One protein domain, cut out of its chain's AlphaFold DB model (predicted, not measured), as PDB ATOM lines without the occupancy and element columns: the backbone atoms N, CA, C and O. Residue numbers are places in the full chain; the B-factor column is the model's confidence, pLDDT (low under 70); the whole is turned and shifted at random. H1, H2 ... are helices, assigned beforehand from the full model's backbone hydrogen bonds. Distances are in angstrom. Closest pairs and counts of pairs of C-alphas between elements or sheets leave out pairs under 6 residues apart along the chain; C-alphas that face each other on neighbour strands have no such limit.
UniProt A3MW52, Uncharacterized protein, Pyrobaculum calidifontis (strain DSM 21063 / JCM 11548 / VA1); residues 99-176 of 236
ATOM      1  N   LEU A  99      14.885  -7.939  46.396       92.69
ATOM      2  CA  LEU A  99      16.300  -7.609  46.246       92.69
ATOM      3  C   LEU A  99      16.663  -7.065  44.858       92.69
ATOM      4  O   LEU A  99      17.838  -6.821  44.614       92.69
ATOM      5  N   ARG A 100      15.689  -6.856  43.964       92.25
ATOM      6  CA  ARG A 100      15.913  -6.413  42.576       92.25
ATOM      7  C   ARG A 100      16.853  -7.348  41.790       92.25
ATOM      8  O   ARG A 100      17.798  -6.907  41.141       92.25
ATOM      9  N   LEU A 101      16.632  -8.659  41.910       92.69
ATOM     10  CA  LEU A 101      17.416  -9.736  41.288       92.69
ATOM     11  C   LEU A 101      16.623 -10.512  40.221       92.69
ATOM     12  O   LEU A 101      16.889 -11.687  39.969       92.69
ATOM     13  N   GLU A 102      15.616  -9.903  39.598       92.81
ATOM     14  CA  GLU A 102      14.745 -10.557  38.614       92.81
ATOM     15  C   GLU A 102      15.501 -11.072  37.381       92.81
ATOM     16  O   GLU A 102      15.065 -12.048  36.775       92.81
ATOM     17  N   SER A 103      16.638 -10.460  37.044       88.44
ATOM     18  CA  SER A 103      17.494 -10.849  35.917       88.44
ATOM     19  C   SER A 103      18.354 -12.093  36.166       88.44
ATOM     20  O   SER A 103      18.981 -12.578  35.228       88.44
ATOM     21  N   PHE A 104      18.430 -12.584  37.404       89.69
ATOM     22  CA  PHE A 104      19.251 -13.741  37.774       89.69
ATOM     23  C   PHE A 104      18.430 -15.029  37.768       89.69
ATOM     24  O   PHE A 104      17.213 -14.997  37.968       89.69
ATOM     25  N   SER A 105      19.074 -16.175  37.563       93.06
ATOM     26  CA  SER A 105      18.405 -17.473  37.685       93.06
ATOM     27  C   SER A 105      18.096 -17.812  39.150       93.06
ATOM     28  O   SER A 105      18.644 -17.219  40.084       93.06
ATOM     29  N   ASP A 106      17.190 -18.762  39.371       95.06
ATOM     30  CA  ASP A 106      16.851 -19.211  40.725       95.06
ATOM     31  C   ASP A 106      18.051 -19.909  41.395       95.06
ATOM     32  O   ASP A 106      18.274 -19.738  42.594       95.06
ATOM     33  N   GLU A 107      18.874 -20.610  40.612       94.31
ATOM     34  CA  GLU A 107      20.125 -21.234  41.049       94.31
ATOM     35  C   GLU A 107      21.172 -20.188  41.451       94.31
ATOM     36  O   GLU A 107      21.841 -20.354  42.471       94.31
ATOM     37  N   GLU A 108      21.297 -19.090  40.696       90.50
ATOM     38  CA  GLU A 108      22.212 -17.989  41.024       90.50
ATOM     39  C   GLU A 108      21.846 -17.329  42.354       90.50
ATOM     40  O   GLU A 108      22.703 -17.131  43.220       90.50
ATOM     41  N   VAL A 109      20.560 -17.037  42.547       95.12
ATOM     42  CA  VAL A 109      20.053 -16.422  43.779       95.12
ATOM     43  C   VAL A 109      20.200 -17.377  44.958       95.12
ATOM     44  O   VAL A 109      20.598 -16.964  46.044       95.12
ATOM     45  N   GLU A 110      19.931 -18.665  44.770       94.31
ATOM     46  CA  GLU A 110      20.116 -19.657  45.822       94.31
ATOM     47  C   GLU A 110      21.589 -19.817  46.217       94.31
ATOM     48  O   GLU A 110      21.904 -19.809  47.411       94.31
ATOM     49  N   ALA A 111      22.493 -19.950  45.243       91.25
ATOM     50  CA  ALA A 111      23.929 -20.027  45.494       91.25
ATOM     51  C   ALA A 111      24.412 -18.785  46.253       91.25
ATOM     52  O   ALA A 111      25.176 -18.892  47.215       91.25
ATOM     53  N   PHE A 112      23.899 -17.610  45.886       93.50
ATOM     54  CA  PHE A 112      24.166 -16.367  46.590       93.50
ATOM     55  C   PHE A 112      23.642 -16.352  48.029       93.50
ATOM     56  O   PHE A 112      24.369 -15.947  48.929       93.50
ATOM     57  N   LEU A 113      22.416 -16.814  48.287       93.50
ATOM     58  CA  LEU A 113      21.876 -16.880  49.649       93.50
ATOM     59  C   LEU A 113      22.679 -17.848  50.529       93.50
ATOM     60  O   LEU A 113      22.944 -17.535  51.689       93.50
ATOM     61  N   LYS A 114      23.117 -18.991  49.979       90.94
ATOM     62  CA  LYS A 114      24.022 -19.934  50.663       90.94
ATOM     63  C   LYS A 114      25.349 -19.263  51.012       90.94
ATOM     64  O   LYS A 114      25.772 -19.289  52.166       90.94
ATOM     65  N   PHE A 115      25.974 -18.614  50.029       90.56
ATOM     66  CA  PHE A 115      27.195 -17.837  50.223       90.56
ATOM     67  C   PHE A 115      27.023 -16.785  51.320       90.56
ATOM     68  O   PHE A 115      27.790 -16.747  52.282       90.56
ATOM     69  N   TYR A 116      25.986 -15.960  51.199       90.81
ATOM     70  CA  TYR A 116      25.728 -14.878  52.131       90.81
ATOM     71  C   TYR A 116      25.505 -15.413  53.542       90.81
ATOM     72  O   TYR A 116      26.094 -14.886  54.474       90.81
ATOM     73  N   GLY A 117      24.761 -16.509  53.704       88.81
ATOM     74  CA  GLY A 117      24.542 -17.159  54.997       88.81
ATOM     75  C   GLY A 117      25.799 -17.691  55.683       88.81
ATOM     76  O   GLY A 117      25.862 -17.720  56.911       88.81
ATOM     77  N   ARG A 118      26.838 -18.041  54.919       86.62
ATOM     78  CA  ARG A 118      28.150 -18.415  55.475       86.62
ATOM     79  C   ARG A 118      28.947 -17.208  55.966       86.62
ATOM     80  O   ARG A 118      29.660 -17.311  56.957       86.62
ATOM     81  N   VAL A 119      28.848 -16.078  55.264       85.00
ATOM     82  CA  VAL A 119      29.582 -14.837  55.584       85.00
ATOM     83  C   VAL A 119      28.853 -14.001  56.648       85.00
ATOM     84  O   VAL A 119      29.460 -13.239  57.406       85.00
ATOM     85  N   ALA A 120      27.532 -14.109  56.691       81.38
ATOM     86  CA  ALA A 120      26.651 -13.351  57.558       81.38
ATOM     87  C   ALA A 120      26.680 -13.843  59.011       81.38
ATOM     88  O   ALA A 120      26.634 -15.037  59.294       81.38
ATOM     89  N   ALA A 121      26.681 -12.884  59.939       70.06
ATOM     90  CA  ALA A 121      26.304 -13.108  61.329       70.06
ATOM     91  C   ALA A 121      24.785 -12.886  61.498       70.06
ATOM     92  O   ALA A 121      24.132 -12.366  60.595       70.06
ATOM     93  N   GLY A 122      24.207 -13.272  62.642       63.00
ATOM     94  CA  GLY A 122      22.747 -13.247  62.856       63.00
ATOM     95  C   GLY A 122      22.070 -11.869  62.738       63.00
ATOM     96  O   GLY A 122      20.849 -11.785  62.617       63.00
ATOM     97  N   ASP A 123      22.843 -10.785  62.745       67.44
ATOM     98  CA  ASP A 123      22.402  -9.402  62.559       67.44
ATOM     99  C   ASP A 123      22.634  -8.860  61.136       67.44
ATOM    100  O   ASP A 123      22.340  -7.693  60.874       67.44
ATOM    101  N   ALA A 124      23.114  -9.692  60.205       80.81
ATOM    102  CA  ALA A 124      23.422  -9.262  58.850       80.81
ATOM    103  C   ALA A 124      22.193  -8.654  58.145       80.81
ATOM    104  O   ALA A 124      21.065  -9.159  58.282       80.81
ATOM    105  N   PRO A 125      22.392  -7.568  57.374       85.56
ATOM    106  CA  PRO A 125      21.310  -6.934  56.644       85.56
ATOM    107  C   PRO A 125      20.819  -7.856  55.528       85.56
ATOM    108  O   PRO A 125      21.613  -8.473  54.826       85.56
ATOM    109  N   LEU A 126      19.503  -7.938  55.364       87.38
ATOM    110  CA  LEU A 126      18.852  -8.674  54.273       87.38
ATOM    111  C   LEU A 126      17.858  -7.806  53.501       87.38
ATOM    112  O   LEU A 126      17.370  -8.217  52.458       87.38
ATOM    113  N   GLU A 127      17.557  -6.613  54.009       83.69
ATOM    114  CA  GLU A 127      16.573  -5.719  53.412       83.69
ATOM    115  C   GLU A 127      17.293  -4.738  52.486       83.69
ATOM    116  O   GLU A 127      17.804  -3.713  52.928       83.69
ATOM    117  N   GLY A 128      17.365  -5.080  51.202       86.69
ATOM    118  CA  GLY A 128      17.995  -4.255  50.174       86.69
ATOM    119  C   GLY A 128      19.368  -4.769  49.750       86.69
ATOM    120  O   GLY A 128      20.233  -5.104  50.563       86.69
ATOM    121  N   LEU A 129      19.565  -4.817  48.436       89.06
ATOM    122  CA  LEU A 129      20.749  -5.406  47.826       89.06
ATOM    123  C   LEU A 129      22.024  -4.607  48.119       89.06
ATOM    124  O   LEU A 129      23.098  -5.180  48.271       89.06
ATOM    125  N   GLU A 130      21.920  -3.287  48.248       85.50
ATOM    126  CA  GLU A 130      23.070  -2.415  48.482       85.50
ATOM    127  C   GLU A 130      23.615  -2.575  49.904       85.50
ATOM    128  O   GLU A 130      24.827  -2.560  50.103       85.50
ATOM    129  N   LEU A 131      22.740  -2.792  50.893       86.69
ATOM    130  CA  LEU A 131      23.161  -3.094  52.264       86.69
ATOM    131  C   LEU A 131      23.848  -4.458  52.348       86.69
ATOM    132  O   LEU A 131      24.866  -4.596  53.027       86.69
ATOM    133  N   VAL A 132      23.328  -5.444  51.616       89.62
ATOM    134  CA  VAL A 132      23.972  -6.752  51.456       89.62
ATOM    135  C   VAL A 132      25.353  -6.594  50.805       89.62
ATOM    136  O   VAL A 132      26.339  -7.131  51.310       89.62
ATOM    137  N   GLY A 133      25.459  -5.795  49.738       87.69
ATOM    138  CA  GLY A 133      26.728  -5.470  49.079       87.69
ATOM    139  C   GLY A 133      27.731  -4.781  50.012       87.69
ATOM    140  O   GLY A 133      28.900  -5.159  50.046       87.69
ATOM    141  N   ALA A 134      27.277  -3.824  50.824       85.44
ATOM    142  CA  ALA A 134      28.122  -3.103  51.780       85.44
ATOM    143  C   ALA A 134      28.640  -4.024  52.891       85.44
ATOM    144  O   ALA A 134      29.814  -3.962  53.272       85.44
ATOM    145  N   TYR A 135      27.778  -4.917  53.381       87.56
ATOM    146  CA  TYR A 135      28.154  -5.927  54.360       87.56
ATOM    147  C   TYR A 135      29.204  -6.887  53.791       87.56
ATOM    148  O   TYR A 135      30.222  -7.135  54.439       87.56
ATOM    149  N   LEU A 136      29.005  -7.371  52.561       87.19
ATOM    150  CA  LEU A 136      29.972  -8.223  51.867       87.19
ATOM    151  C   LEU A 136      31.320  -7.528  51.678       87.19
ATOM    152  O   LEU A 136      32.348  -8.111  52.015       87.19
ATOM    153  N   ALA A 137      31.328  -6.279  51.210       84.44
ATOM    154  CA  ALA A 137      32.556  -5.505  51.044       84.44
ATOM    155  C   ALA A 137      33.303  -5.320  52.377       84.44
ATOM    156  O   ALA A 137      34.524  -5.425  52.424       84.44
ATOM    157  N   THR A 138      32.574  -5.123  53.479       83.94
ATOM    158  CA  THR A 138      33.166  -4.957  54.815       83.94
ATOM    159  C   THR A 138      33.727  -6.269  55.366       83.94
ATOM    160  O   THR A 138      34.807  -6.287  55.951       83.94
ATOM    161  N   ARG A 139      33.013  -7.388  55.188       83.88
ATOM    162  CA  ARG A 139      33.428  -8.699  55.713       83.88
ATOM    163  C   ARG A 139      34.516  -9.367  54.885       83.88
ATOM    164  O   ARG A 139      35.412  -9.982  55.454       83.88
ATOM    165  N   CYS A 140      34.436  -9.256  53.565       82.38
ATOM    166  CA  CYS A 140      35.372  -9.893  52.643       82.38
ATOM    167  C   CYS A 140      36.529  -8.976  52.231       82.38
ATOM    168  O   CYS A 140      37.535  -9.452  51.693       82.38
ATOM    169  N   GLY A 141      36.408  -7.668  52.480       72.19
ATOM    170  CA  GLY A 141      37.371  -6.668  52.037       72.19
ATOM    171  C   GLY A 141      37.586  -6.718  50.525       72.19
ATOM    172  O   GLY A 141      36.713  -7.102  49.748       72.19
ATOM    173  N   ASN A 142      38.813  -6.408  50.109       66.94
ATOM    174  CA  ASN A 142      39.203  -6.377  48.696       66.94
ATOM    175  C   ASN A 142      39.412  -7.776  48.085       66.94
ATOM    176  O   ASN A 142      39.851  -7.883  46.945       66.94
ATOM    177  N   ARG A 143      39.165  -8.856  48.839       69.56
ATOM    178  CA  ARG A 143      39.420 -10.238  48.408       69.56
ATOM    179  C   ARG A 143      38.154 -11.087  48.508       69.56
ATOM    180  O   ARG A 143      38.145 -12.104  49.198       69.56
ATOM    181  N   LEU A 144      37.095 -10.689  47.796       71.06
ATOM    182  CA  LEU A 144      35.844 -11.464  47.717       71.06
ATOM    183  C   LEU A 144      36.092 -12.929  47.318       71.06
ATOM    184  O   LEU A 144      35.469 -13.831  47.867       71.06
ATOM    185  N   GLU A 145      37.066 -13.172  46.440       72.50
ATOM    186  CA  GLU A 145      37.548 -14.506  46.047       72.50
ATOM    187  C   GLU A 145      37.860 -15.429  47.239       72.50
ATOM    188  O   GLU A 145      37.544 -16.619  47.205       72.50
ATOM    189  N   LYS A 146      38.407 -14.890  48.339       76.88
ATOM    190  CA  LYS A 146      38.700 -15.674  49.544       76.88
ATOM    191  C   LYS A 146      37.431 -16.092  50.269       76.88
ATOM    192  O   LYS A 146      37.383 -17.204  50.784       76.88
ATOM    193  N   CYS A 147      36.397 -15.253  50.275       83.56
ATOM    194  CA  CYS A 147      35.102 -15.626  50.838       83.56
ATOM    195  C   CYS A 147      34.431 -16.745  50.026       83.56
ATOM    196  O   CYS A 147      33.733 -17.577  50.600       83.56
ATOM    197  N   PHE A 148      34.683 -16.819  48.715       80.31
ATOM    198  CA  PHE A 148      34.185 -17.912  47.873       80.31
ATOM    199  C   PHE A 148      35.004 -19.202  47.976       80.31
ATOM    200  O   PHE A 148      34.503 -20.254  47.595       80.31
ATOM    201  N   SER A 149      36.231 -19.160  48.507       79.94
ATOM    202  CA  SER A 149      37.142 -20.320  48.535       79.94
ATOM    203  C   SER A 149      36.607 -21.548  49.285       79.94
ATOM    204  O   SER A 149      37.082 -22.657  49.066       79.94
ATOM    205  N   GLN A 150      35.607 -21.360  50.148       78.25
ATOM    206  CA  GLN A 150      34.963 -22.428  50.916       78.25
ATOM    207  C   GLN A 150      33.726 -23.026  50.219       78.25
ATOM    208  O   GLN A 150      33.043 -23.875  50.791       78.25
ATOM    209  N   MET A 151      33.387 -22.559  49.017       81.75
ATOM    210  CA  MET A 151      32.260 -23.049  48.225       81.75
ATOM    211  C   MET A 151      32.720 -24.025  47.145       81.75
ATOM    212  O   MET A 151      33.851 -23.964  46.665       81.75
ATOM    213  N   GLU A 152      31.812 -24.901  46.718       85.75
ATOM    214  CA  GLU A 152      32.029 -25.679  45.503       85.75
ATOM    215  C   GLU A 152      32.164 -24.747  44.299       85.75
ATOM    216  O   GLU A 152      31.487 -23.721  44.206       85.75
ATOM    217  N   ARG A 153      33.038 -25.105  43.355       78.69
ATOM    218  CA  ARG A 153      33.425 -24.218  42.251       78.69
ATOM    219  C   ARG A 153      32.231 -23.742  41.413       78.69
ATOM    220  O   ARG A 153      32.234 -22.595  40.979       78.69
ATOM    221  N   GLY A 154      31.225 -24.594  41.201       76.94
ATOM    222  CA  GLY A 154      29.996 -24.235  40.483       76.94
ATOM    223  C   GLY A 154      29.179 -23.174  41.224       76.94
ATOM    224  O   GLY A 154      28.944 -22.091  40.687       76.94
ATOM    225  N   ASP A 155      28.835 -23.444  42.485       83.56
ATOM    226  CA  ASP A 155      28.086 -22.513  43.339       83.56
ATOM    227  C   ASP A 155      28.850 -21.198  43.566       83.56
ATOM    228  O   ASP A 155      28.240 -20.132  43.618       83.56
ATOM    229  N   ALA A 156      30.185 -21.241  43.643       80.62
ATOM    230  CA  ALA A 156      31.023 -20.050  43.762       80.62
ATOM    231  C   ALA A 156      30.865 -19.112  42.556       80.62
ATOM    232  O   ALA A 156      30.697 -17.907  42.735       80.62
ATOM    233  N   VAL A 157      30.879 -19.650  41.329       79.44
ATOM    234  CA  VAL A 157      30.693 -18.840  40.112       79.44
ATOM    235  C   VAL A 157      29.305 -18.205  40.108       79.44
ATOM    236  O   VAL A 157      29.194 -16.997  39.901       79.44
ATOM    237  N   LEU A 158      28.264 -18.985  40.392       83.81
ATOM    238  CA  LEU A 158      26.881 -18.503  40.424       83.81
ATOM    239  C   LEU A 158      26.681 -17.407  41.485       83.81
ATOM    240  O   LEU A 158      26.213 -16.311  41.173       83.81
ATOM    241  N   ALA A 159      27.124 -17.655  42.720       87.38
ATOM    242  CA  ALA A 159      27.029 -16.699  43.819       87.38
ATOM    243  C   ALA A 159      27.831 -15.416  43.554       87.38
ATOM    244  O   ALA A 159      27.387 -14.320  43.908       87.38
ATOM    245  N   SER A 160      29.000 -15.532  42.911       83.12
ATOM    246  CA  SER A 160      29.870 -14.387  42.629       83.12
ATOM    247  C   SER A 160      29.232 -13.364  41.694       83.12
ATOM    248  O   SER A 160      29.465 -12.170  41.869       83.12
ATOM    249  N   ARG A 161      28.375 -13.795  40.760       83.50
ATOM    250  CA  ARG A 161      27.661 -12.893  39.844       83.50
ATOM    251  C   ARG A 161      26.691 -11.989  40.594       83.50
ATOM    252  O   ARG A 161      26.723 -10.773  40.416       83.50
ATOM    253  N   VAL A 162      25.883 -12.573  41.477       88.25
ATOM    254  CA  VAL A 162      24.928 -11.824  42.306       88.25
ATOM    255  C   VAL A 162      25.669 -10.939  43.312       88.25
ATOM    256  O   VAL A 162      25.314  -9.776  43.487       88.25
ATOM    257  N   ALA A 163      26.741 -11.443  43.930       87.56
ATOM    258  CA  ALA A 163      27.556 -10.665  44.862       87.56
ATOM    259  C   ALA A 163      28.237  -9.466  44.184       87.56
ATOM    260  O   ALA A 163      28.214  -8.360  44.724       87.56
ATOM    261  N   ALA A 164      28.798  -9.658  42.987       79.81
ATOM    262  CA  ALA A 164      29.367  -8.576  42.192       79.81
ATOM    263  C   ALA A 164      28.295  -7.542  41.837       79.81
ATOM    264  O   ALA A 164      28.521  -6.347  42.013       79.81
ATOM    265  N   TYR A 165      27.107  -7.985  41.420       84.50
ATOM    266  CA  TYR A 165      25.984  -7.090  41.154       84.50
ATOM    267  C   TYR A 165      25.544  -6.306  42.398       84.50
ATOM    268  O   TYR A 165      25.265  -5.113  42.292       84.50
ATOM    269  N   ALA A 166      25.554  -6.920  43.583       87.50
ATOM    270  CA  ALA A 166      25.253  -6.233  44.837       87.50
ATOM    271  C   ALA A 166      26.274  -5.130  45.159       87.50
ATOM    272  O   ALA A 166      25.895  -4.015  45.520       87.50
ATOM    273  N   VAL A 167      27.568  -5.412  44.974       83.38
ATOM    274  CA  VAL A 167      28.644  -4.425  45.159       83.38
ATOM    275  C   VAL A 167      28.558  -3.312  44.110       83.38
ATOM    276  O   VAL A 167      28.662  -2.141  44.460       83.38
ATOM    277  N   ILE A 168      28.306  -3.640  42.842       78.19
ATOM    278  CA  ILE A 168      28.121  -2.642  41.776       78.19
ATOM    279  C   ILE A 168      26.902  -1.760  42.063       78.19
ATOM    280  O   ILE A 168      26.977  -0.548  41.889       78.19
ATOM    281  N   SER A 169      25.797  -2.346  42.526       84.44
ATOM    282  CA  SER A 169      24.582  -1.605  42.887       84.44
ATOM    283  C   SER A 169      24.839  -0.639  44.041       84.44
ATOM    284  O   SER A 169      24.411   0.511  43.981       84.44
ATOM    285  N   LEU A 170      25.610  -1.062  45.049       85.19
ATOM    286  CA  LEU A 170      26.088  -0.179  46.111       85.19
ATOM    287  C   LEU A 170      26.930   0.976  45.555       85.19
ATOM    288  O   LEU A 170      26.681   2.125  45.908       85.19
ATOM    289  N   VAL A 171      27.917   0.679  44.705       79.75
ATOM    290  CA  VAL A 171      28.799   1.689  44.097       79.75
ATOM    291  C   VAL A 171      27.971   2.702  43.313       79.75
ATOM    292  O   VAL A 171      28.078   3.890  43.588       79.75
ATOM    293  N   ARG A 172      27.087   2.259  42.414       76.94
ATOM    294  CA  ARG A 172      26.196   3.154  41.657       76.94
ATOM    295  C   ARG A 172      25.374   4.044  42.575       76.94
ATOM    296  O   ARG A 172      25.397   5.254  42.422       76.94
ATOM    297  N   LYS A 173      24.739   3.471  43.598       76.94
ATOM    298  CA  LYS A 173      23.964   4.259  44.560       76.94
ATOM    299  C   LYS A 173      24.826   5.320  45.249       76.94
ATOM    300  O   LYS A 173      24.400   6.461  45.382       76.94
ATOM    301  N   ILE A 174      26.053   4.967  45.649       74.75
ATOM    302  CA  ILE A 174      27.000   5.901  46.275       74.75
ATOM    303  C   ILE A 174      27.426   7.015  45.311       74.75
ATOM    304  O   ILE A 174      27.431   8.177  45.700       74.75
ATOM    305  N   PHE A 175      27.811   6.687  44.083       71.50
ATOM    306  CA  PHE A 175      28.395   7.666  43.164       71.50
ATOM    307  C   PHE A 175      27.352   8.493  42.405       71.50
ATOM    308  O   PHE A 175      27.617   9.658  42.121       71.50
ATOM    309  N   ASP A 176      26.177   7.931  42.123       69.94
ATOM    310  CA  ASP A 176      25.145   8.595  41.319       69.94
ATOM    311  C   ASP A 176      24.133   9.363  42.188       69.94
ATOM    312  O   ASP A 176      23.593  10.382  41.758       69.94
TER     313      ASP A 176
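AT A GLANCE: This is residues 99 to 176 of the 236 residues of an uncharacterized protein of Pyrobaculum calidifontis (strain DSM 21063 / JCM 11548 / VA1) (UniProt A3MW52). H1 and H2 cross the long helix H4, at its residues 155 to 163 and 163 to 173; short H3 follows H2. The printed part has 78 residues with four named helices, H1 to H4, and no named strand: all helix. It is compact, radius of gyration of the C-alphas 11.6 A, spanning 35 by 26 by 23 A.

HOW THE PARTS SIT: H1, residues 106 to 119, touches H4, residues 153 to 176, about perpendicular at 81 degrees; the closest C-alphas, 112 and 159, are 4.0 A apart. H2, residues 129 to 140, touches H4 at a steep tilt of 67 degrees, only just short of perpendicular, opposite ways; closest are C-alphas 130 and 170, 4.4 A. Every O i to N i+4 pair is within hydrogen-bond range in H1 and H2, and 19 of 20 in H4.

IN THESE COORDINATES: H1 begins at C-alpha 106 (16.851, -19.211, 40.725) and measures 20.0 A. H3 is residues 144 to 148. H4, 33.9 A, ends at C-alpha 176 (25.145, 8.595, 41.319).

THE WHOLE: The printed part has no cut. pLDDT is under 70 at residues 122 to 123, 142 to 143 and 176.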